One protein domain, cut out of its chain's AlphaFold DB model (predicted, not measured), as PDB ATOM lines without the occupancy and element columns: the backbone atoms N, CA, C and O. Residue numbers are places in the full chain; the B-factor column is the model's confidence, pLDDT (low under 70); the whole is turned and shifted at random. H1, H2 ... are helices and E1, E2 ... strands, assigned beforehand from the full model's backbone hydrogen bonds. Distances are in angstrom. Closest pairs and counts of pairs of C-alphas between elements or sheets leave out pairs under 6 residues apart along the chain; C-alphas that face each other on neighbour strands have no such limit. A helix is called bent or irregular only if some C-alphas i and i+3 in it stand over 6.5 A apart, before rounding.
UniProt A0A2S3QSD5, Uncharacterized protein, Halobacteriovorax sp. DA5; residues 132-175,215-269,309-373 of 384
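What this domain is: This is residues 132 to 175, 215 to 269 and 309 to 373 of the 384 residues of an uncharacterized protein of Halobacteriovorax sp. DA5 (UniProt A0A2S3QSD5). The long helix H1 and the shorter H2, folded back beside it as a hairpin, make one side of a compact cluster of mostly crossed helices, with H6 in its core. H3 crosses both H1 and H6, H5 and H8 pack on H6 away from H1, and H4 and H9 lie near opposite ends of H6. The printed part has 164 residues, with nine named helices and one named strand in the order H1, H2, E1, H3, H4, H5, H6, H7, H8, H9; the class is mostly helix. It is compact and rounded, with a radius of gyration of the C-alphas of 15.3 A and spans of 41 by 35 by 31 A.

How they stand to each other: H1, residues 132 to 156, touches H2, residues 160 to 170, with its residues 145 to 156 alone; they form a helical hairpin at a shallow tilt of 5 degrees, and their closest C-alphas, of Leu 156 and Phe 162, are 5.8 A apart. H1 also touches H3, residues 218 to 233, at a steep tilt of 49 degrees, closest at the C-alphas of Ala 144 and Val 225, 5.0 A. The hub is H6, residues 312 to 326, touching six helices. Its residues 323 to 325 alone touch H1, about perpendicular at 81 degrees, closest at C-alphas 148 and 324, 5.4 A. H6 touches H3, opposite ways at a steep tilt of 47 degrees, with C-alphas 230 and 317 closest at 4.6 A. H5, residues 252 to 259, touches H6 about perpendicular at 75 degrees, closest at C-alphas 255 and 316, 6.7 A. H8, residues 354 to 362, touches H6 at a steep tilt of 53 degrees, closest at C-alphas 322 and 362, 5.3 A. H4, residues 238 to 244, and H9, residues 366 to 371, each only just touch H6, with 3 pairs of C-alphas within 8 A; the closest are C-alphas 238 and 313, 6.2 A, and 326 and 367, 5.6 A. H7, residues 337 to 340, touches H8, closest at C-alphas 339 and 354, 4.8 A. E1, residues 173 to 175, pairs with no named strand. Every O i to N i+4 pair is within hydrogen-bond range in H1, H2, H4, H5, H6, H8 and H9, and 10 of 12 are in H3; H7 is too short for such a pair.

Where its parts are: H1 begins at C-alpha 132 (-25.845, 2.047, -30.713) and is 35.8 A long. H2 is 15.5 A, H3 23.3 A and H6 21.0 A long. H3 is irregular, with C-alphas 219 and 222 8.0 A apart. H9 ends at C-alpha 371 (-46.002, 21.067, -24.840).

The domain as a whole: The two farthest C-alphas, of Asp 158 and Glu 344, are 42.0 A apart. Residues 176 to 214 and 270 to 308 are not printed, with C-alpha gaps of 15.9 A and 4.7 A. The link from H7 to H8, residues 341 to 353, is long. Residues 246 and 347 have pLDDT under 70.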
ATOM      1  N   LYS A 132     -24.811   1.296 -31.444       97.00
ATOM      2  CA  LYS A 132     -25.845   2.047 -30.713       97.00
ATOM      3  C   LYS A 132     -26.131   3.413 -31.348       97.00
ATOM      4  O   LYS A 132     -27.299   3.759 -31.509       97.00
ATOM      5  N   LYS A 133     -25.085   4.168 -31.714       97.31
ATOM      6  CA  LYS A 133     -25.222   5.470 -32.389       97.31
ATOM      7  C   LYS A 133     -25.890   5.290 -33.762       97.31
ATOM      8  O   LYS A 133     -26.855   5.990 -34.049       97.31
ATOM      9  N   ILE A 134     -25.469   4.292 -34.548       98.00
ATOM     10  CA  ILE A 134     -26.075   3.961 -35.854       98.00
ATOM     11  C   ILE A 134     -27.570   3.648 -35.719       98.00
ATOM     12  O   ILE A 134     -28.383   4.274 -36.395       98.00
ATOM     13  N   LEU A 135     -27.949   2.744 -34.810       98.00
ATOM     14  CA  LEU A 135     -29.356   2.366 -34.612       98.00
ATOM     15  C   LEU A 135     -30.238   3.566 -34.249       98.00
ATOM     16  O   LEU A 135     -31.381   3.660 -34.696       98.00
ATOM     17  N   LEU A 136     -29.720   4.498 -33.445       97.56
ATOM     18  CA  LEU A 136     -30.456   5.705 -33.082       97.56
ATOM     19  C   LEU A 136     -30.616   6.667 -34.268       97.56
ATOM     20  O   LEU A 136     -31.689   7.258 -34.421       97.56
ATOM     21  N   LEU A 137     -29.588   6.815 -35.108       98.25
ATOM     22  CA  LEU A 137     -29.658   7.608 -36.338       98.25
ATOM     23  C   LEU A 137     -30.689   7.021 -37.312       98.25
ATOM     24  O   LEU A 137     -31.545   7.752 -37.804       98.25
ATOM     25  N   GLU A 138     -30.655   5.706 -37.534       98.31
ATOM     26  CA  GLU A 138     -31.593   4.990 -38.408       98.31
ATOM     27  C   GLU A 138     -33.041   5.087 -37.909       98.31
ATOM     28  O   GLU A 138     -33.950   5.394 -38.685       98.31
ATOM     29  N   ASP A 139     -33.275   4.877 -36.609       97.75
ATOM     30  CA  ASP A 139     -34.613   5.002 -36.021       97.75
ATOM     31  C   ASP A 139     -35.148   6.437 -36.111       97.75
ATOM     32  O   ASP A 139     -36.305   6.649 -36.491       97.75
ATOM     33  N   SER A 140     -34.302   7.425 -35.811       97.75
ATOM     34  CA  SER A 140     -34.670   8.841 -35.888       97.75
ATOM     35  C   SER A 140     -34.964   9.255 -37.327       97.75
ATOM     36  O   SER A 140     -35.978   9.903 -37.575       97.75
ATOM     37  N   PHE A 141     -34.157   8.812 -38.294       98.50
ATOM     38  CA  PHE A 141     -34.409   9.049 -39.713       98.50
ATOM     39  C   PHE A 141     -35.728   8.420 -40.175       98.50
ATOM     40  O   PHE A 141     -36.554   9.093 -40.791       98.50
ATOM     41  N   ARG A 142     -35.980   7.149 -39.831       98.12
ATOM     42  CA  ARG A 142     -37.239   6.464 -40.164       98.12
ATOM     43  C   ARG A 142     -38.448   7.225 -39.622       98.12
ATOM     44  O   ARG A 142     -39.453   7.370 -40.320       98.12
ATOM     45  N   ARG A 143     -38.353   7.720 -38.386       97.88
ATOM     46  CA  ARG A 143     -39.412   8.508 -37.751       97.88
ATOM     47  C   ARG A 143     -39.593   9.867 -38.421       97.88
ATOM     48  O   ARG A 143     -40.723  10.200 -38.763       97.88
ATOM     49  N   ALA A 144     -38.505  10.599 -38.662       98.50
ATOM     50  CA  ALA A 144     -38.524  11.875 -39.372       98.50
ATOM     51  C   ALA A 144     -39.167  11.727 -40.753       98.50
ATOM     52  O   ALA A 144     -40.086  12.470 -41.074       98.50
ATOM     53  N   LYS A 145     -38.773  10.707 -41.526       98.38
ATOM     54  CA  LYS A 145     -39.345  10.419 -42.846       98.38
ATOM     55  C   LYS A 145     -40.841  10.119 -42.780       98.38
ATOM     56  O   LYS A 145     -41.615  10.710 -43.528       98.38
ATOM     57  N   LYS A 146     -41.272   9.246 -41.863       98.12
ATOM     58  CA  LYS A 146     -42.700   8.933 -41.677       98.12
ATOM     59  C   LYS A 146     -43.510  10.191 -41.340       98.12
ATOM     60  O   LYS A 146     -44.559  10.424 -41.935       98.12
ATOM     61  N   SER A 147     -43.028  10.995 -40.397       98.44
ATOM     62  CA  SER A 147     -43.706  12.220 -39.969       98.44
ATOM     63  C   SER A 147     -43.673  13.312 -41.040       98.44
ATOM     64  O   SER A 147     -44.685  13.975 -41.231       98.44
ATOM     65  N   ALA A 148     -42.586  13.438 -41.806       98.62
ATOM     66  CA  ALA A 148     -42.497  14.325 -42.966       98.62
ATOM     67  C   ALA A 148     -43.579  14.016 -44.001       98.62
ATOM     68  O   ALA A 148     -44.310  14.916 -44.404       98.62
ATOM     69  N   LEU A 149     -43.754  12.746 -44.372       98.44
ATOM     70  CA  LEU A 149     -44.812  12.340 -45.302       98.44
ATOM     71  C   LEU A 149     -46.216  12.637 -44.757       98.44
ATOM     72  O   LEU A 149     -47.091  13.055 -45.514       98.44
ATOM     73  N   SER A 150     -46.427  12.470 -43.447       98.00
ATOM     74  CA  SER A 150     -47.692  12.825 -42.795       98.00
ATOM     75  C   SER A 150     -47.960  14.332 -42.840       98.00
ATOM     76  O   SER A 150     -49.068  14.737 -43.176       98.00
ATOM     77  N   VAL A 151     -46.960  15.160 -42.527       97.94
ATOM     78  CA  VAL A 151     -47.071  16.625 -42.590       97.94
ATOM     79  C   VAL A 151     -47.348  17.073 -44.019       97.94
ATOM     80  O   VAL A 151     -48.289  17.821 -44.249       97.94
ATOM     81  N   LEU A 152     -46.597  16.561 -44.996       97.62
ATOM     82  CA  LEU A 152     -46.819  16.871 -46.409       97.62
ATOM     83  C   LEU A 152     -48.244  16.524 -46.847       97.62
ATOM     84  O   LEU A 152     -48.878  17.318 -47.534       97.62
ATOM     85  N   LYS A 153     -48.773  15.376 -46.412       97.25
ATOM     86  CA  LYS A 153     -50.151  14.976 -46.709       97.25
ATOM     87  C   LYS A 153     -51.180  15.939 -46.104       97.25
ATOM     88  O   LYS A 153     -52.164  16.245 -46.770       97.25
ATOM     89  N   ILE A 154     -50.962  16.407 -44.873       95.75
ATOM     90  CA  ILE A 154     -51.840  17.381 -44.202       95.75
ATOM     91  C   ILE A 154     -51.812  18.724 -44.937       95.75
ATOM     92  O   ILE A 154     -52.866  19.284 -45.217       95.75
ATOM     93  N   GLN A 155     -50.620  19.216 -45.279       94.62
ATOM     94  CA  GLN A 155     -50.445  20.539 -45.884       94.62
ATOM     95  C   GLN A 155     -50.889  20.585 -47.353       94.62
ATOM     96  O   GLN A 155     -51.393  21.603 -47.820       94.62
ATOM     97  N   LEU A 156     -50.698  19.492 -48.098       94.62
ATOM     98  CA  LEU A 156     -50.861  19.478 -49.556       94.62
ATOM     99  C   LEU A 156     -52.021  18.610 -50.058       94.62
ATOM    100  O   LEU A 156     -52.319  18.652 -51.252       94.62
ATOM    101  N   GLY A 157     -52.648  17.791 -49.209       93.88
ATOM    102  CA  GLY A 157     -53.682  16.840 -49.623       93.88
ATOM    103  C   GLY A 157     -53.198  15.831 -50.679       93.88
ATOM    104  O   GLY A 157     -52.032  15.448 -50.710       93.88
ATOM    105  N   ASP A 158     -54.098  15.392 -51.568       93.38
ATOM    106  CA  ASP A 158     -53.812  14.471 -52.692       93.38
ATOM    107  C   ASP A 158     -53.424  15.184 -53.997       93.38
ATOM    108  O   ASP A 158     -53.743  14.745 -55.106       93.38
ATOM    109  N   THR A 159     -52.732  16.313 -53.884       91.88
ATOM    110  CA  THR A 159     -52.320  17.110 -55.042       91.88
ATOM    111  C   THR A 159     -51.193  16.450 -55.843       91.88
ATOM    112  O   THR A 159     -50.477  15.565 -55.371       91.88
ATOM    113  N   LYS A 160     -50.990  16.914 -57.085       89.94
ATOM    114  CA  LYS A 160     -49.848  16.504 -57.918       89.94
ATOM    115  C   LYS A 160     -48.506  16.800 -57.231       89.94
ATOM    116  O   LYS A 160     -47.645  15.929 -57.208       89.94
ATOM    117  N   ALA A 161     -48.376  17.976 -56.612       90.19
ATOM    118  CA  ALA A 161     -47.175  18.361 -55.872       90.19
ATOM    119  C   ALA A 161     -46.885  17.406 -54.703       90.19
ATOM    120  O   ALA A 161     -45.740  17.005 -54.513       90.19
ATOM    121  N   PHE A 162     -47.915  16.968 -53.962       93.69
ATOM    122  CA  PHE A 162     -47.737  15.953 -52.921       93.69
ATOM    123  C   PHE A 162     -47.166  14.648 -53.483       93.69
ATOM    124  O   PHE A 162     -46.222  14.116 -52.911       93.69
ATOM    125  N   LYS A 163     -47.702  14.143 -54.603       92.62
ATOM    126  CA  LYS A 163     -47.227  12.893 -55.224       92.62
ATOM    127  C   LYS A 163     -45.752  12.981 -55.633       92.62
ATOM    128  O   LYS A 163     -44.997  12.067 -55.322       92.62
ATOM    129  N   GLU A 164     -45.351  14.090 -56.256       90.00
ATOM    130  CA  GLU A 164     -43.966  14.323 -56.688       90.00
ATOM    131  C   GLU A 164     -42.997  14.411 -55.495       90.00
ATOM    132  O   GLU A 164     -41.970  13.732 -55.476       90.00
ATOM    133  N   ILE A 165     -43.334  15.194 -54.461       94.00
ATOM    134  CA  ILE A 165     -42.492  15.303 -53.258       94.00
ATOM    135  C   ILE A 165     -42.434  13.962 -52.521       94.00
ATOM    136  O   ILE A 165     -41.366  13.540 -52.081       94.00
ATOM    137  N   LYS A 166     -43.579  13.283 -52.378       95.88
ATOM    138  CA  LYS A 166     -43.686  11.998 -51.682       95.88
ATOM    139  C   LYS A 166     -42.720  10.979 -52.274       95.88
ATOM    140  O   LYS A 166     -41.956  10.387 -51.517       95.88
ATOM    141  N   GLU A 167     -42.720  10.813 -53.594       93.06
ATOM    142  CA  GLU A 167     -41.829   9.873 -54.280       93.06
ATOM    143  C   GLU A 167     -40.354  10.184 -53.985       93.06
ATOM    144  O   GLU A 167     -39.565   9.284 -53.678       93.06
ATOM    145  N   LYS A 168     -39.972  11.467 -54.007       93.56
ATOM    146  CA  LYS A 168     -38.604  11.881 -53.685       93.56
ATOM    147  C   LYS A 168     -38.244  11.554 -52.235       93.56
ATOM    148  O   LYS A 168     -37.199  10.941 -52.005       93.56
ATOM    149  N   VAL A 169     -39.109  11.921 -51.284       97.25
ATOM    150  CA  VAL A 169     -38.907  11.735 -49.838       97.25
ATOM    151  C   VAL A 169     -38.867  10.256 -49.453       97.25
ATOM    152  O   VAL A 169     -38.004   9.856 -48.672       97.25
ATOM    153  N   GLU A 170     -39.748   9.420 -50.007       97.19
ATOM    154  CA  GLU A 170     -39.782   7.972 -49.746       97.19
ATOM    155  C   GLU A 170     -38.445   7.301 -50.080       97.19
ATOM    156  O   GLU A 170     -37.958   6.467 -49.303       97.19
ATOM    157  N   ASN A 171     -37.824   7.749 -51.172       96.88
ATOM    158  CA  ASN A 171     -36.553   7.252 -51.682       96.88
ATOM    159  C   ASN A 171     -35.312   7.851 -51.004       96.88
ATOM    160  O   ASN A 171     -34.204   7.400 -51.302       96.88
ATOM    161  N   ILE A 172     -35.458   8.823 -50.094       98.12
ATOM    162  CA  ILE A 172     -34.315   9.331 -49.325       98.12
ATOM    163  C   ILE A 172     -33.756   8.208 -48.445       98.12
ATOM    164  O   ILE A 172     -34.503   7.470 -47.777       98.12
ATOM    165  N   LYS A 173     -32.425   8.117 -48.420       97.75
ATOM    166  CA  LYS A 173     -31.646   7.246 -47.527       97.75
ATOM    167  C   LYS A 173     -30.658   8.078 -46.712       97.75
ATOM    168  O   LYS A 173     -30.387   9.228 -47.039       97.75
ATOM    169  N   ILE A 174     -30.108   7.494 -45.654       97.62
ATOM    170  CA  ILE A 174     -28.960   8.074 -44.949       97.62
ATOM    171  C   ILE A 174     -27.675   7.411 -45.435       97.62
ATOM    172  O   ILE A 174     -27.659   6.213 -45.718       97.62
ATOM    173  N   PHE A 175     -26.596   8.182 -45.491       97.44
ATOM    174  CA  PHE A 175     -25.253   7.682 -45.737       97.44
ATOM    175  C   PHE A 175     -24.402   7.881 -44.482       97.44
ATOM    176  O   PHE A 175     -24.140   9.012 -44.066       97.44
ATOM    177  N   PHE A 215     -25.413  14.400 -31.566       95.69
ATOM    178  CA  PHE A 215     -26.846  14.205 -31.355       95.69
ATOM    179  C   PHE A 215     -27.229  12.733 -31.174       95.69
ATOM    180  O   PHE A 215     -28.367  12.442 -30.816       95.69
ATOM    181  N   ALA A 216     -26.303  11.787 -31.377       95.31
ATOM    182  CA  ALA A 216     -26.557  10.345 -31.325       95.31
ATOM    183  C   ALA A 216     -26.668   9.797 -29.884       95.31
ATOM    184  O   ALA A 216     -26.121   8.745 -29.549       95.31
ATOM    185  N   PHE A 217     -27.448  10.486 -29.046       94.25
ATOM    186  CA  PHE A 217     -27.772  10.129 -27.669       94.25
ATOM    187  C   PHE A 217     -29.291  10.161 -27.445       94.25
ATOM    188  O   PHE A 217     -29.962  11.041 -27.984       94.25
ATOM    189  N   PRO A 218     -29.860   9.266 -26.611       93.69
ATOM    190  CA  PRO A 218     -31.305   9.224 -26.371       93.69
ATOM    191  C   PRO A 218     -31.920  10.566 -25.943       93.69
ATOM    192  O   PRO A 218     -33.016  10.890 -26.395       93.69
ATOM    193  N   LYS A 219     -31.196  11.372 -25.147       93.56
ATOM    194  CA  LYS A 219     -31.638  12.709 -24.705       93.56
ATOM    195  C   LYS A 219     -31.873  13.701 -25.856       93.56
ATOM    196  O   LYS A 219     -32.669  14.618 -25.713       93.56
ATOM    197  N   TYR A 220     -31.243  13.493 -27.014       95.50
ATOM    198  CA  TYR A 220     -31.333  14.378 -28.181       95.50
ATOM    199  C   TYR A 220     -32.218  13.822 -29.303       95.50
ATOM    200  O   TYR A 220     -32.149  14.289 -30.438       95.50
ATOM    201  N   ARG A 221     -33.085  12.843 -29.013       95.44
ATOM    202  CA  ARG A 221     -33.931  12.194 -30.029       95.44
ATOM    203  C   ARG A 221     -34.815  13.178 -30.803       95.44
ATOM    204  O   ARG A 221     -34.951  13.042 -32.016       95.44
ATOM    205  N   ALA A 222     -35.392  14.169 -30.125       96.50
ATOM    206  CA  ALA A 222     -36.197  15.208 -30.769       96.50
ATOM    207  C   ALA A 222     -35.356  16.059 -31.732       96.50
ATOM    208  O   ALA A 222     -35.762  16.286 -32.871       96.50
ATOM    209  N   SER A 223     -34.155  16.458 -31.305       97.19
ATOM    210  CA  SER A 223     -33.194  17.193 -32.134       97.19
ATOM    211  C   SER A 223     -32.734  16.371 -33.333       97.19
ATOM    212  O   SER A 223     -32.698  16.903 -34.433       97.19
ATOM    213  N   LEU A 224     -32.468  15.070 -33.173       97.00
ATOM    214  CA  LEU A 224     -32.143  14.190 -34.299       97.00
ATOM    215  C   LEU A 224     -33.267  14.133 -35.329       97.00
ATOM    216  O   LEU A 224     -33.015  14.289 -36.520       97.00
ATOM    217  N   VAL A 225     -34.511  13.926 -34.890       98.25
ATOM    218  CA  VAL A 225     -35.660  13.909 -35.806       98.25
ATOM    219  C   VAL A 225     -35.833  15.256 -36.493       98.25
ATOM    220  O   VAL A 225     -36.084  15.289 -37.695       98.25
ATOM    221  N   SER A 226     -35.634  16.354 -35.765       98.44
ATOM    222  CA  SER A 226     -35.649  17.699 -36.333       98.44
ATOM    223  C   SER A 226     -34.563  17.887 -37.398       98.44
ATOM    224  O   SER A 226     -34.871  18.306 -38.511       98.44
ATOM    225  N   LEU A 227     -33.308  17.553 -37.104       98.12
ATOM    226  CA  LEU A 227     -32.190  17.711 -38.038       98.12
ATOM    227  C   LEU A 227     -32.389  16.849 -39.291       98.12
ATOM    228  O   LEU A 227     -32.231  17.335 -40.402       98.12
ATOM    229  N   MET A 228     -32.858  15.608 -39.143       98.38
ATOM    230  CA  MET A 228     -33.204  14.762 -40.292       98.38
ATOM    231  C   MET A 228     -34.349  15.355 -41.120       98.38
ATOM    232  O   MET A 228     -34.301  15.322 -42.343       98.38
ATOM    233  N   ALA A 229     -35.382  15.900 -40.473       98.62
ATOM    234  CA  ALA A 229     -36.499  16.538 -41.165       98.62
ATOM    235  C   ALA A 229     -36.083  17.821 -41.900       98.62
ATOM    236  O   ALA A 229     -36.600  18.090 -42.982       98.62
ATOM    237  N   HIS A 230     -35.132  18.571 -41.339       98.56
ATOM    238  CA  HIS A 230     -34.515  19.731 -41.977       98.56
ATOM    239  C   HIS A 230     -33.814  19.312 -43.277       98.56
ATOM    240  O   HIS A 230     -34.119  19.841 -44.340       98.56
ATOM    241  N   GLU A 231     -32.984  18.267 -43.234       98.06
ATOM    242  CA  GLU A 231     -32.335  17.753 -44.446       98.06
ATOM    243  C   GLU A 231     -33.327  17.142 -45.452       98.06
ATOM    244  O   GLU A 231     -33.157  17.287 -46.661       98.06
ATOM    245  N   ILE A 232     -34.408  16.503 -44.989       98.50
ATOM    246  CA  ILE A 232     -35.497  16.046 -45.871       98.50
ATOM    247  C   ILE A 232     -36.137  17.238 -46.597       98.50
ATOM    248  O   ILE A 232     -36.422  17.130 -47.790       98.50
ATOM    249  N   ALA A 233     -36.338  18.372 -45.919       97.69
ATOM    250  CA  ALA A 233     -36.919  19.570 -46.522       97.69
ATOM    251  C   ALA A 233     -36.072  20.119 -47.678       97.69
ATOM    252  O   ALA A 233     -36.625  20.585 -48.672       97.69
ATOM    253  N   HIS A 234     -34.745  19.974 -47.618       95.06
ATOM    254  CA  HIS A 234     -33.855  20.348 -48.720       95.06
ATOM    255  C   HIS A 234     -34.044  19.522 -50.002       95.06
ATOM    256  O   HIS A 234     -33.519  19.894 -51.050       95.06
ATOM    257  N   SER A 235     -34.828  18.439 -49.979       94.44
ATOM    258  CA  SER A 235     -35.231  17.731 -51.205       94.44
ATOM    259  C   SER A 235     -36.358  18.426 -51.986       94.44
ATOM    260  O   SER A 235     -36.593  18.095 -53.153       94.44
ATOM    261  N   PHE A 236     -37.037  19.398 -51.369       94.12
ATOM    262  CA  PHE A 236     -38.168  20.136 -51.941       94.12
ATOM    263  C   PHE A 236     -38.222  21.598 -51.453       94.12
ATOM    264  O   PHE A 236     -39.289  22.197 -51.369       94.12
ATOM    265  N   ASP A 237     -37.089  22.208 -51.109       91.56
ATOM    266  CA  ASP A 237     -37.056  23.642 -50.804       91.56
ATOM    267  C   ASP A 237     -37.252  24.506 -52.066       91.56
ATOM    268  O   ASP A 237     -37.435  23.993 -53.174       91.56
ATOM    269  N   SER A 238     -37.239  25.834 -51.913       86.94
ATOM    270  CA  SER A 238     -37.524  26.751 -53.023       86.94
ATOM    271  C   SER A 238     -36.553  26.581 -54.194       86.94
ATOM    272  O   SER A 238     -36.981  26.608 -55.349       86.94
ATOM    273  N   CYS A 239     -35.272  26.338 -53.897       85.44
ATOM    274  CA  CYS A 239     -34.270  26.040 -54.910       85.44
ATOM    275  C   CYS A 239     -34.604  24.744 -55.657       85.44
ATOM    276  O   CYS A 239     -34.594  24.683 -56.887       85.44
ATOM    277  N   ARG A 240     -34.910  23.670 -54.928       84.62
ATOM    278  CA  ARG A 240     -35.132  22.366 -55.562       84.62
ATOM    279  C   ARG A 240     -36.440  22.358 -56.335       84.62
ATOM    280  O   ARG A 240     -36.487  21.731 -57.385       84.62
ATOM    281  N   PHE A 241     -37.456  23.103 -55.896       82.19
ATOM    282  CA  PHE A 241     -38.656  23.351 -56.694       82.19
ATOM    283  C   PHE A 241     -38.335  23.980 -58.038       82.19
ATOM    284  O   PHE A 241     -38.747  23.427 -59.047       82.19
ATOM    285  N   SER A 242     -37.557  25.062 -58.083       72.62
ATOM    286  CA  SER A 242     -37.239  25.703 -59.361       72.62
ATOM    287  C   SER A 242     -36.344  24.847 -60.269       72.62
ATOM    288  O   SER A 242     -36.450  24.941 -61.489       72.62
ATOM    289  N   GLY A 243     -35.491  23.994 -59.690       72.50
ATOM    290  CA  GLY A 243     -34.570  23.130 -60.436       72.50
ATOM    291  C   GLY A 243     -35.125  21.763 -60.860       72.50
ATOM    292  O   GLY A 243     -34.766  21.267 -61.927       72.50
ATOM    293  N   PHE A 244     -35.964  21.125 -60.039       70.06
ATOM    294  CA  PHE A 244     -36.381  19.724 -60.214       70.06
ATOM    295  C   PHE A 244     -37.871  19.546 -60.499       70.06
ATOM    296  O   PHE A 244     -38.244  18.581 -61.165       70.06
ATOM    297  N   TYR A 245     -38.725  20.452 -60.021       74.38
ATOM    298  CA  TYR A 245     -40.173  20.287 -60.093       74.38
ATOM    299  C   TYR A 245     -40.766  21.313 -61.064       74.38
ATOM    300  O   TYR A 245     -40.531  22.511 -60.971       74.38
ATOM    301  N   LYS A 246     -41.558  20.858 -62.038       69.62
ATOM    302  CA  LYS A 246     -42.107  21.754 -63.078       69.62
ATOM    303  C   LYS A 246     -43.377  22.492 -62.637       69.62
ATOM    304  O   LYS A 246     -43.875  23.346 -63.368       69.62
ATOM    305  N   SER A 247     -43.949  22.134 -61.487       75.94
ATOM    306  CA  SER A 247     -45.155  22.763 -60.945       75.94
ATOM    307  C   SER A 247     -44.840  23.998 -60.103       75.94
ATOM    308  O   SER A 247     -43.743  24.145 -59.573       75.94
ATOM    309  N   LYS A 248     -45.848  24.852 -59.893       83.12
ATOM    310  CA  LYS A 248     -45.764  25.946 -58.920       83.12
ATOM    311  C   LYS A 248     -45.412  25.391 -57.535       83.12
ATOM    312  O   LYS A 248     -46.030  24.426 -57.091       83.12
ATOM    313  N   ASN A 249     -44.450  26.022 -56.862       88.69
ATOM    314  CA  ASN A 249     -44.086  25.684 -55.489       88.69
ATOM    315  C   ASN A 249     -45.314  25.851 -54.567       88.69
ATOM    316  O   ASN A 249     -45.837  26.968 -54.465       88.69
ATOM    317  N   PRO A 250     -45.787  24.782 -53.899       92.50
ATOM    318  CA  PRO A 250     -46.973  24.866 -53.059       92.50
ATOM    319  C   PRO A 250     -46.735  25.652 -51.762       92.50
ATOM    320  O   PRO A 250     -47.697  26.122 -51.170       92.50
ATOM    321  N   PHE A 251     -45.482  25.858 -51.344       94.50
ATOM    322  CA  PHE A 251     -45.117  26.515 -50.082       94.50
ATOM    323  C   PHE A 251     -44.869  28.029 -50.205       94.50
ATOM    324  O   PHE A 251     -44.302  28.634 -49.297       94.50
ATOM    325  N   ASP A 252     -45.271  28.669 -51.306       92.19
ATOM    326  CA  ASP A 252     -45.014  30.100 -51.553       92.19
ATOM    327  C   ASP A 252     -45.578  31.021 -50.448       92.19
ATOM    328  O   ASP A 252     -44.913  31.972 -50.035       92.19
ATOM    329  N   SER A 253     -46.768  30.729 -49.904       95.12
ATOM    330  CA  SER A 253     -47.362  31.516 -48.807       95.12
ATOM    331  C   SER A 253     -46.541  31.426 -47.517       95.12
ATOM    332  O   SER A 253     -46.238  32.451 -46.901       95.12
ATOM    333  N   ILE A 254     -46.119  30.215 -47.148       97.00
ATOM    334  CA  ILE A 254     -45.228  29.961 -46.011       97.00
ATOM    335  C   ILE A 254     -43.905  30.694 -46.207       97.00
ATOM    336  O   ILE A 254     -43.460  31.421 -45.324       97.00
ATOM    337  N   GLN A 255     -43.299  30.562 -47.385       95.19
ATOM    338  CA  GLN A 255     -42.025  31.200 -47.704       95.19
ATOM    339  C   GLN A 255     -42.113  32.728 -47.614       95.19
ATOM    340  O   GLN A 255     -41.233  33.357 -47.025       95.19
ATOM    341  N   LYS A 256     -43.203  33.335 -48.096       95.50
ATOM    342  CA  LYS A 256     -43.474  34.772 -47.923       95.50
ATOM    343  C   LYS A 256     -43.638  35.163 -46.457       95.50
ATOM    344  O   LYS A 256     -43.110  36.193 -46.045       95.50
ATOM    345  N   CYS A 257     -44.325  34.350 -45.659       97.38
ATOM    346  CA  CYS A 257     -44.444  34.585 -44.222       97.38
ATOM    347  C   CYS A 257     -43.075  34.543 -43.520       97.38
ATOM    348  O   CYS A 257     -42.766  35.436 -42.734       97.38
ATOM    349  N   LEU A 258     -42.214  33.582 -43.866       97.38
ATOM    350  CA  LEU A 258     -40.878  33.429 -43.277       97.38
ATOM    351  C   LEU A 258     -39.930  34.598 -43.604       97.38
ATOM    352  O   LEU A 258     -38.993  34.864 -42.848       97.38
ATOM    353  N   ARG A 259     -40.182  35.341 -44.689       96.44
ATOM    354  CA  ARG A 259     -39.477  36.600 -45.000       96.44
ATOM    355  C   ARG A 259     -39.852  37.748 -44.068       96.44
ATOM    356  O   ARG A 259     -39.083  38.696 -43.937       96.44
ATOM    357  N   ASN A 260     -41.025  37.700 -43.442       95.81
ATOM    358  CA  ASN A 260     -41.521  38.803 -42.632       95.81
ATOM    359  C   ASN A 260     -40.719  38.934 -41.325       95.81
ATOM    360  O   ASN A 260     -40.441  37.940 -40.650       95.81
ATOM    361  N   SER A 261     -40.386  40.169 -40.941       93.88
ATOM    362  CA  SER A 261     -39.708  40.493 -39.682       93.88
ATOM    363  C   SER A 261     -40.533  40.151 -38.436       93.88
ATOM    364  O   SER A 261     -39.954  39.997 -37.363       93.88
ATOM    365  N   THR A 262     -41.850  39.967 -38.561       93.06
ATOM    366  CA  THR A 262     -42.711  39.454 -37.481       93.06
ATOM    367  C   THR A 262     -42.668  37.926 -37.351       93.06
ATOM    368  O   THR A 262     -43.314  37.373 -36.466       93.06
ATOM    369  N   SER A 263     -41.960  37.223 -38.239       94.19
ATOM    370  CA  SER A 263     -41.702  35.779 -38.170       94.19
ATOM    371  C   SER A 263     -40.187  35.538 -38.189       94.19
ATOM    372  O   SER A 263     -39.464  36.168 -37.420       94.19
ATOM    373  N   ALA A 264     -39.662  34.674 -39.057       94.94
ATOM    374  CA  ALA A 264     -38.233  34.379 -39.104       94.94
ATOM    375  C   ALA A 264     -37.367  35.544 -39.612       94.94
ATOM    376  O   ALA A 264     -36.239  35.696 -39.144       94.94
ATOM    377  N   GLY A 265     -37.891  36.403 -40.492       95.56
ATOM    378  CA  GLY A 265     -37.154  37.543 -41.044       95.56
ATOM    379  C   GLY A 265     -36.031  37.137 -42.002       95.56
ATOM    380  O   GLY A 265     -34.971  37.758 -41.996       95.56
ATOM    381  N   ALA A 266     -36.228  36.074 -42.789       95.06
ATOM    382  CA  ALA A 266     -35.205  35.553 -43.697       95.06
ATOM    383  C   ALA A 266     -34.764  36.600 -44.738       95.06
ATOM    384  O   ALA A 266     -35.567  37.059 -45.555       95.06
ATOM    385  N   LEU A 267     -33.472  36.925 -44.775       93.31
ATOM    386  CA  LEU A 267     -32.905  37.936 -45.666       93.31
ATOM    387  C   LEU A 267     -32.713  37.425 -47.095       93.31
ATOM    388  O   LEU A 267     -32.356  36.263 -47.336       93.31
ATOM    389  N   PHE A 268     -32.953  38.318 -48.053       92.12
ATOM    390  CA  PHE A 268     -32.654  38.090 -49.463       92.12
ATOM    391  C   PHE A 268     -31.142  38.077 -49.705       92.12
ATOM    392  O   PHE A 268     -30.359  38.626 -48.926       92.12
ATOM    393  N   ARG A 269     -30.740  37.459 -50.815       91.50
ATOM    394  CA  ARG A 269     -29.363  37.499 -51.308       91.50
ATOM    395  C   ARG A 269     -28.928  38.938 -51.620       91.50
ATOM    396  O   ARG A 269     -29.690  39.704 -52.203       91.50
ATOM    397  N   ARG A 309     -25.926  35.517 -48.355       90.31
ATOM    398  CA  ARG A 309     -26.607  34.452 -49.102       90.31
ATOM    399  C   ARG A 309     -28.110  34.539 -48.887       90.31
ATOM    400  O   ARG A 309     -28.556  35.077 -47.880       90.31
ATOM    401  N   ASP A 310     -28.893  33.973 -49.796       91.56
ATOM    402  CA  ASP A 310     -30.315  33.817 -49.512       91.56
ATOM    403  C   ASP A 310     -30.516  32.882 -48.305       91.56
ATOM    404  O   ASP A 310     -29.893  31.819 -48.234       91.56
ATOM    405  N   GLN A 311     -31.347  33.296 -47.346       93.12
ATOM    406  CA  GLN A 311     -31.617  32.540 -46.121       93.12
ATOM    407  C   GLN A 311     -32.889  31.685 -46.189       93.12
ATOM    408  O   GLN A 311     -33.179  30.938 -45.254       93.12
ATOM    409  N   LEU A 312     -33.666  31.787 -47.274       94.38
ATOM    410  CA  LEU A 312     -35.007  31.215 -47.333       94.38
ATOM    411  C   LEU A 312     -35.024  29.700 -47.190       94.38
ATOM    412  O   LEU A 312     -35.842  29.210 -46.421       94.38
ATOM    413  N   ASP A 313     -34.153  28.953 -47.880       92.75
ATOM    414  CA  ASP A 313     -34.256  27.489 -47.795       92.75
ATOM    415  C   ASP A 313     -33.859  26.958 -46.419       92.75
ATOM    416  O   ASP A 313     -34.451  25.986 -45.972       92.75
ATOM    417  N   GLU A 314     -32.897  27.587 -45.732       94.38
ATOM    418  CA  GLU A 314     -32.506  27.160 -44.377       94.38
ATOM    419  C   GLU A 314     -33.649  27.397 -43.387       94.38
ATOM    420  O   GLU A 314     -33.995  26.535 -42.582       94.38
ATOM    421  N   VAL A 315     -34.276  28.570 -43.484       96.31
ATOM    422  CA  VAL A 315     -35.410  28.950 -42.639       96.31
ATOM    423  C   VAL A 315     -36.648  28.111 -42.962       96.31
ATOM    424  O   VAL A 315     -37.365  27.698 -42.052       96.31
ATOM    425  N   PHE A 316     -36.892  27.816 -44.239       97.56
ATOM    426  CA  PHE A 316     -37.952  26.907 -44.668       97.56
ATOM    427  C   PHE A 316     -37.714  25.483 -44.159       97.56
ATOM    428  O   PHE A 316     -38.642  24.857 -43.650       97.56
ATOM    429  N   ALA A 317     -36.480  24.985 -44.244       97.81
ATOM    430  CA  ALA A 317     -36.124  23.668 -43.741       97.81
ATOM    431  C   ALA A 317     -36.288  23.572 -42.216       97.81
ATOM    432  O   ALA A 317     -36.796  22.571 -41.713       97.81
ATOM    433  N   ASP A 318     -35.944  24.626 -41.467       98.31
ATOM    434  CA  ASP A 318     -36.249  24.710 -40.034       98.31
ATOM    435  C   ASP A 318     -37.753  24.750 -39.744       98.31
ATOM    436  O   ASP A 318     -38.216  24.073 -38.826       98.31
ATOM    437  N   TRP A 319     -38.533  25.503 -40.523       98.38
ATOM    438  CA  TRP A 319     -39.989  25.541 -40.374       98.38
ATOM    439  C   TRP A 319     -40.611  24.165 -40.600       98.38
ATOM    440  O   TRP A 319     -41.341  23.667 -39.743       98.38
ATOM    441  N   PHE A 320     -40.260  23.508 -41.706       98.62
ATOM    442  CA  PHE A 320     -40.770  22.177 -42.008       98.62
ATOM    443  C   PHE A 320     -40.337  21.170 -40.938       98.62
ATOM    444  O   PHE A 320     -41.115  20.321 -40.509       98.62
ATOM    445  N   SER A 321     -39.108  21.294 -40.444       98.56
ATOM    446  CA  SER A 321     -38.603  20.487 -39.342       98.56
ATOM    447  C   SER A 321     -39.424  20.636 -38.054       98.56
ATOM    448  O   SER A 321     -39.757  19.630 -37.420       98.56
ATOM    449  N   ALA A 322     -39.800  21.864 -37.682       98.50
ATOM    450  CA  ALA A 322     -40.667  22.123 -36.535       98.50
ATOM    451  C   ALA A 322     -42.048  21.467 -36.711       98.50
ATOM    452  O   ALA A 322     -42.533  20.801 -35.790       98.50
ATOM    453  N   GLU A 323     -42.634  21.556 -37.911       98.50
ATOM    454  CA  GLU A 323     -43.882  20.861 -38.249       98.50
ATOM    455  C   GLU A 323     -43.752  19.341 -38.101       98.50
ATOM    456  O   GLU A 323     -44.609  18.685 -37.504       98.50
ATOM    457  N   VAL A 324     -42.654  18.756 -38.581       98.56
ATOM    458  CA  VAL A 324     -42.414  17.310 -38.484       98.56
ATOM    459  C   VAL A 324     -42.297  16.848 -37.038       98.56
ATOM    460  O   VAL A 324     -42.910  15.845 -36.662       98.56
ATOM    461  N   VAL A 325     -41.543  17.567 -36.206       98.00
ATOM    462  CA  VAL A 325     -41.389  17.210 -34.792       98.00
ATOM    463  C   VAL A 325     -42.715  17.319 -34.045       98.00
ATOM    464  O   VAL A 325     -43.044  16.403 -33.284       98.00
ATOM    465  N   ALA A 326     -43.502  18.366 -34.301       96.94
ATOM    466  CA  ALA A 326     -44.829  18.541 -33.715       96.94
ATOM    467  C   ALA A 326     -45.735  17.316 -33.944       96.94
ATOM    468  O   ALA A 326     -46.410  16.864 -33.016       96.94
ATOM    469  N   HIS A 327     -45.655  16.716 -35.135       94.25
ATOM    470  CA  HIS A 327     -46.434  15.544 -35.547       94.25
ATOM    471  C   HIS A 327     -45.742  14.193 -35.267       94.25
ATOM    472  O   HIS A 327     -46.290  13.131 -35.564       94.25
ATOM    473  N   SER A 328     -44.536  14.186 -34.694       93.56
ATOM    474  CA  SER A 328     -43.744  12.957 -34.501       93.56
ATOM    475  C   SER A 328     -44.141  12.107 -33.288       93.56
ATOM    476  O   SER A 328     -43.723  10.948 -33.179       93.56
ATOM    477  N   GLY A 329     -44.907  12.687 -32.359       90.75
ATOM    478  CA  GLY A 329     -45.249  12.074 -31.073       90.75
ATOM    479  C   GLY A 329     -44.068  11.932 -30.102       90.75
ATOM    480  O   GLY A 329     -44.222  11.291 -29.069       90.75
ATOM    481  N   ILE A 330     -42.898  12.498 -30.416       93.50
ATOM    482  CA  ILE A 330     -41.735  12.486 -29.519       93.50
ATOM    483  C   ILE A 330     -41.908  13.577 -28.457       93.50
ATOM    484  O   ILE A 330     -42.585  14.591 -28.675       93.50
ATOM    485  N   ASP A 331     -41.297  13.338 -27.303       93.81
ATOM    486  CA  ASP A 331     -41.044  14.354 -26.292       93.81
ATOM    487  C   ASP A 331     -40.144  15.470 -26.857       93.81
ATOM    488  O   ASP A 331     -39.188  15.198 -27.579       93.81
ATOM    489  N   VAL A 332     -40.478  16.726 -26.572       95.56
ATOM    490  CA  VAL A 332     -39.836  17.917 -27.153       95.56
ATOM    491  C   VAL A 332     -39.053  18.735 -26.129       95.56
ATOM    492  O   VAL A 332     -38.532  19.788 -26.489       95.56
ATOM    493  N   ASP A 333     -38.924  18.258 -24.889       89.88
ATOM    494  CA  ASP A 333     -38.305  19.011 -23.792       89.88
ATOM    495  C   ASP A 333     -36.896  19.528 -24.129       89.88
ATOM    496  O   ASP A 333     -36.573  20.674 -23.831       89.88
ATOM    497  N   SER A 334     -36.080  18.738 -24.839       89.00
ATOM    498  CA  SER A 334     -34.722  19.115 -25.287       89.00
ATOM    499  C   SER A 334     -34.603  19.363 -26.799       89.00
ATOM    500  O   SER A 334     -33.528  19.195 -27.379       89.00
ATOM    501  N   LEU A 335     -35.707  19.710 -27.470       96.06
ATOM    502  CA  LEU A 335     -35.722  19.971 -28.910       96.06
ATOM    503  C   LEU A 335     -34.789  21.127 -29.303       96.06
ATOM    504  O   LEU A 335     -34.995  22.270 -28.921       96.06
ATOM    505  N   ARG A 336     -33.823  20.839 -30.177       96.00
ATOM    506  CA  ARG A 336     -32.904  21.836 -30.744       96.00
ATOM    507  C   ARG A 336     -32.134  22.634 -29.688       96.00
ATOM    508  O   ARG A 336     -31.853  23.819 -29.872       96.00
ATOM    509  N   SER A 337     -31.765  21.980 -28.584       94.94
ATOM    510  CA  SER A 337     -30.989  22.598 -27.505       94.94
ATOM    511  C   SER A 337     -29.629  23.145 -27.957       94.94
ATOM    512  O   SER A 337     -29.097  24.044 -27.314       94.94
ATOM    513  N   GLU A 338     -29.073  22.694 -29.087       95.06
ATOM    514  CA  GLU A 338     -27.854  23.276 -29.658       95.06
ATOM    515  C   GLU A 338     -28.054  24.709 -30.175       95.06
ATOM    516  O   GLU A 338     -27.083  25.453 -30.300       95.06
ATOM    517  N   LEU A 339     -29.297  25.127 -30.447       95.38
ATOM    518  CA  LEU A 339     -29.619  26.516 -30.788       95.38
ATOM    519  C   LEU A 339     -29.547  27.450 -29.568       95.38
ATOM    520  O   LEU A 339     -29.622  28.664 -29.725       95.38
ATOM    521  N   CYS A 340     -29.369  26.917 -28.360       94.50
ATOM    522  CA  CYS A 340     -29.051  27.723 -27.184       94.50
ATOM    523  C   CYS A 340     -27.569  28.101 -27.096       94.50
ATOM    524  O   CYS A 340     -27.203  28.911 -26.250       94.50
ATOM    525  N   LEU A 341     -26.714  27.522 -27.946       91.06
ATOM    526  CA  LEU A 341     -25.317  27.920 -28.029       91.06
ATOM    527  C   LEU A 341     -25.167  29.194 -28.857       91.06
ATOM    528  O   LEU A 341     -25.716  29.304 -29.964       91.06
ATOM    529  N   ASP A 342     -24.333  30.100 -28.353       83.31
ATOM    530  CA  ASP A 342     -23.875  31.254 -29.110       83.31
ATOM    531  C   ASP A 342     -23.129  30.779 -30.358       83.31
ATOM    532  O   ASP A 342     -22.164  30.010 -30.304       83.31
ATOM    533  N   LYS A 343     -23.602  31.237 -31.516       80.56
ATOM    534  CA  LYS A 343     -22.972  30.972 -32.804       80.56
ATOM    535  C   LYS A 343     -22.795  32.285 -33.534       80.56
ATOM    536  O   LYS A 343     -23.757  32.849 -34.053       80.56
ATOM    537  N   GLU A 344     -21.551  32.738 -33.621       73.88
ATOM    538  CA  GLU A 344     -21.210  33.829 -34.522       73.88
ATOM    539  C   GLU A 344     -21.436  33.374 -35.965       73.88
ATOM    540  O   GLU A 344     -20.753  32.491 -36.499       73.88
ATOM    541  N   LEU A 345     -22.433  33.972 -36.610       75.06
ATOM    542  CA  LEU A 345     -22.638  33.777 -38.032       75.06
ATOM    543  C   LEU A 345     -21.535  34.507 -38.787       75.06
ATOM    544  O   LEU A 345     -21.367  35.720 -38.674       75.06
ATOM    545  N   ARG A 346     -20.791  33.765 -39.606       71.38
ATOM    546  CA  ARG A 346     -19.822  34.373 -40.518       71.38
ATOM    547  C   ARG A 346     -20.559  35.237 -41.541       71.38
ATOM    548  O   ARG A 346     -21.664  34.896 -41.973       71.38
ATOM    549  N   LYS A 347     -19.921  36.330 -41.973       68.75
ATOM    550  CA  LYS A 347     -20.433  37.165 -43.068       68.75
ATOM    551  C   LYS A 347     -20.752  36.289 -44.282       68.75
ATOM    552  O   LYS A 347     -19.908  35.512 -44.727       68.75
ATOM    553  N   GLY A 348     -21.973  36.417 -44.792       70.56
ATOM    554  CA  GLY A 348     -22.470  35.608 -45.901       70.56
ATOM    555  C   GLY A 348     -23.041  34.237 -45.540       70.56
ATOM    556  O   GLY A 348     -23.179  33.387 -46.413       70.56
ATOM    557  N   SER A 349     -23.393  34.009 -44.274       79.56
ATOM    558  CA  SER A 349     -24.165  32.838 -43.843       79.56
ATOM    559  C   SER A 349     -25.555  32.778 -44.503       79.56
ATOM    560  O   SER A 349     -26.249  33.792 -44.588       79.56
ATOM    561  N   SER A 350     -25.986  31.578 -44.910       86.00
ATOM    562  CA  SER A 350     -27.381  31.279 -45.286       86.00
ATOM    563  C   SER A 350     -28.286  31.045 -44.071       86.00
ATOM    564  O   SER A 350     -29.503  31.060 -44.195       86.00
ATOM    565  N   TYR A 351     -27.717  30.867 -42.880       88.31
ATOM    566  CA  TYR A 351     -28.477  30.785 -41.635       88.31
ATOM    567  C   TYR A 351     -28.731  32.172 -41.042       88.31
ATOM    568  O   TYR A 351     -27.843  33.031 -41.087       88.31
ATOM    569  N   ILE A 352     -29.904  32.338 -40.429       91.44
ATOM    570  CA  ILE A 352     -30.196  33.359 -39.407       91.44
ATOM    571  C   ILE A 352     -29.676  32.912 -38.029       91.44
ATOM    572  O   ILE A 352     -29.242  31.766 -37.867       91.44
ATOM    573  N   SER A 353     -29.654  33.818 -37.042       92.00
ATOM    574  CA  SER A 353     -29.063  33.534 -35.724       92.00
ATOM    575  C   SER A 353     -29.782  32.385 -35.020       92.00
ATOM    576  O   SER A 353     -30.985  32.192 -35.195       92.00
ATOM    577  N   ASN A 354     -29.054  31.626 -34.201       93.81
ATOM    578  CA  ASN A 354     -29.628  30.505 -33.458       93.81
ATOM    579  C   ASN A 354     -30.811  30.937 -32.570       93.81
ATOM    580  O   ASN A 354     -31.855  30.287 -32.608       93.81
ATOM    581  N   GLU A 355     -30.689  32.070 -31.868       93.12
ATOM    582  CA  GLU A 355     -31.787  32.670 -31.096       93.12
ATOM    583  C   GLU A 355     -33.027  32.878 -31.964       93.12
ATOM    584  O   GLU A 355     -34.124  32.462 -31.588       93.12
ATOM    585  N   ARG A 356     -32.858  33.459 -33.158       93.31
ATOM    586  CA  ARG A 356     -33.970  33.727 -34.068       93.31
ATOM    587  C   ARG A 356     -34.587  32.434 -34.585       93.31
ATOM    588  O   ARG A 356     -35.809  32.318 -34.577       93.31
ATOM    589  N   ARG A 357     -33.781  31.444 -34.983       95.19
ATOM    590  CA  ARG A 357     -34.272  30.123 -35.423       95.19
ATOM    591  C   ARG A 357     -35.125  29.478 -34.339       95.19
ATOM    592  O   ARG A 357     -36.238  29.039 -34.606       95.19
ATOM    593  N   LEU A 358     -34.623  29.456 -33.107       95.38
ATOM    594  CA  LEU A 358     -35.317  28.839 -31.987       95.38
ATOM    595  C   LEU A 358     -36.620  29.579 -31.669       95.38
ATOM    596  O   LEU A 358     -37.693  28.979 -31.688       95.38
ATOM    597  N   THR A 359     -36.541  30.889 -31.443       94.38
ATOM    598  CA  THR A 359     -37.675  31.690 -30.964       94.38
ATOM    599  C   THR A 359     -38.752  31.923 -32.004       94.38
ATOM    600  O   THR A 359     -39.912  31.914 -31.624       94.38
ATOM    601  N   SER A 360     -38.406  32.112 -33.280       95.62
ATOM    602  CA  SER A 360     -39.382  32.473 -34.319       95.62
ATOM    603  C   SER A 360     -39.952  31.284 -35.093       95.62
ATOM    604  O   SER A 360     -40.995  31.431 -35.731       95.62
ATOM    605  N   ILE A 361     -39.316  30.107 -35.015       97.12
ATOM    606  CA  ILE A 361     -39.709  28.918 -35.787       97.12
ATOM    607  C   ILE A 361     -40.134  27.775 -34.864       97.12
ATOM    608  O   ILE A 361     -41.293  27.369 -34.869       97.12
ATOM    609  N   TYR A 362     -39.213  27.254 -34.050       97.25
ATOM    610  CA  TYR A 362     -39.483  26.066 -33.233       97.25
ATOM    611  C   TYR A 362     -40.425  26.377 -32.071       97.25
ATOM    612  O   TYR A 362     -41.395  25.658 -31.842       97.25
ATOM    613  N   LEU A 363     -40.161  27.472 -31.357       95.88
ATOM    614  CA  LEU A 363     -40.923  27.874 -30.176       95.88
ATOM    615  C   LEU A 363     -42.219  28.638 -30.509       95.88
ATOM    616  O   LEU A 363     -42.998  28.918 -29.600       95.88
ATOM    617  N   THR A 364     -42.468  28.979 -31.780       95.69
ATOM    618  CA  THR A 364     -43.774  29.499 -32.237       95.69
ATOM    619  C   THR A 364     -44.714  28.395 -32.705       95.69
ATOM    620  O   THR A 364     -45.920  28.620 -32.767       95.69
ATOM    621  N   GLN A 365     -44.197  27.204 -33.032       96.88
ATOM    622  CA  GLN A 365     -45.015  26.104 -33.531       96.88
ATOM    623  C   GLN A 365     -46.065  25.708 -32.470       96.88
ATOM    624  O   GLN A 365     -45.678  25.355 -31.353       96.88
ATOM    625  N   PRO A 366     -47.380  25.738 -32.770       95.56
ATOM    626  CA  PRO A 366     -48.425  25.669 -31.743       95.56
ATOM    627  C   PRO A 366     -48.389  24.427 -30.844       95.56
ATOM    628  O   PRO A 366     -48.591  24.515 -29.632       95.56
ATOM    629  N   THR A 367     -48.129  23.251 -31.413       96.00
ATOM    630  CA  THR A 367     -48.044  21.996 -30.661       96.00
ATOM    631  C   THR A 367     -46.794  21.958 -29.787       96.00
ATOM    632  O   THR A 367     -46.876  21.522 -28.638       96.00
ATOM    633  N   ILE A 368     -45.652  22.419 -30.302       96.81
ATOM    634  CA  ILE A 368     -44.398  22.493 -29.540       96.81
ATOM    635  C   ILE A 368     -44.539  23.511 -28.402       96.81
ATOM    636  O   ILE A 368     -44.294  23.166 -27.247       96.81
ATOM    637  N   ALA A 369     -45.015  24.721 -28.701       95.50
ATOM    638  CA  ALA A 369     -45.247  25.783 -27.727       95.50
ATOM    639  C   ALA A 369     -46.173  25.321 -26.593       95.50
ATOM    640  O   ALA A 369     -45.853  25.500 -25.418       95.50
ATOM    641  N   LYS A 370     -47.274  24.633 -26.930       95.31
ATOM    642  CA  LYS A 370     -48.194  24.056 -25.941       95.31
ATOM    643  C   LYS A 370     -47.510  23.023 -25.044       95.31
ATOM    644  O   LYS A 370     -47.688  23.077 -23.829       95.31
ATOM    645  N   LYS A 371     -46.732  22.093 -25.612       95.12
ATOM    646  CA  LYS A 371     -46.002  21.067 -24.840       95.12
ATOM    647  C   LYS A 371     -44.974  21.692 -23.892       95.12
ATOM    648  O   LYS A 371     -44.902  21.301 -22.733       95.12
ATOM    649  N   LEU A 372     -44.256  22.710 -24.363       94.19
ATOM    650  CA  LEU A 372     -43.247  23.441 -23.593       94.19
ATOM    651  C   LEU A 372     -43.832  24.515 -22.659       94.19
ATOM    652  O   LEU A 372     -43.080  25.178 -21.943       94.19
ATOM    653  N   LYS A 373     -45.163  24.683 -22.646       93.06
ATOM    654  CA  LYS A 373     -45.891  25.691 -21.855       93.06
ATOM    655  C   LYS A 373     -45.405  27.122 -22.121       93.06
ATOM    656  O   LYS A 373     -45.259  27.920 -21.198       93.06
TER     657      LYS A 373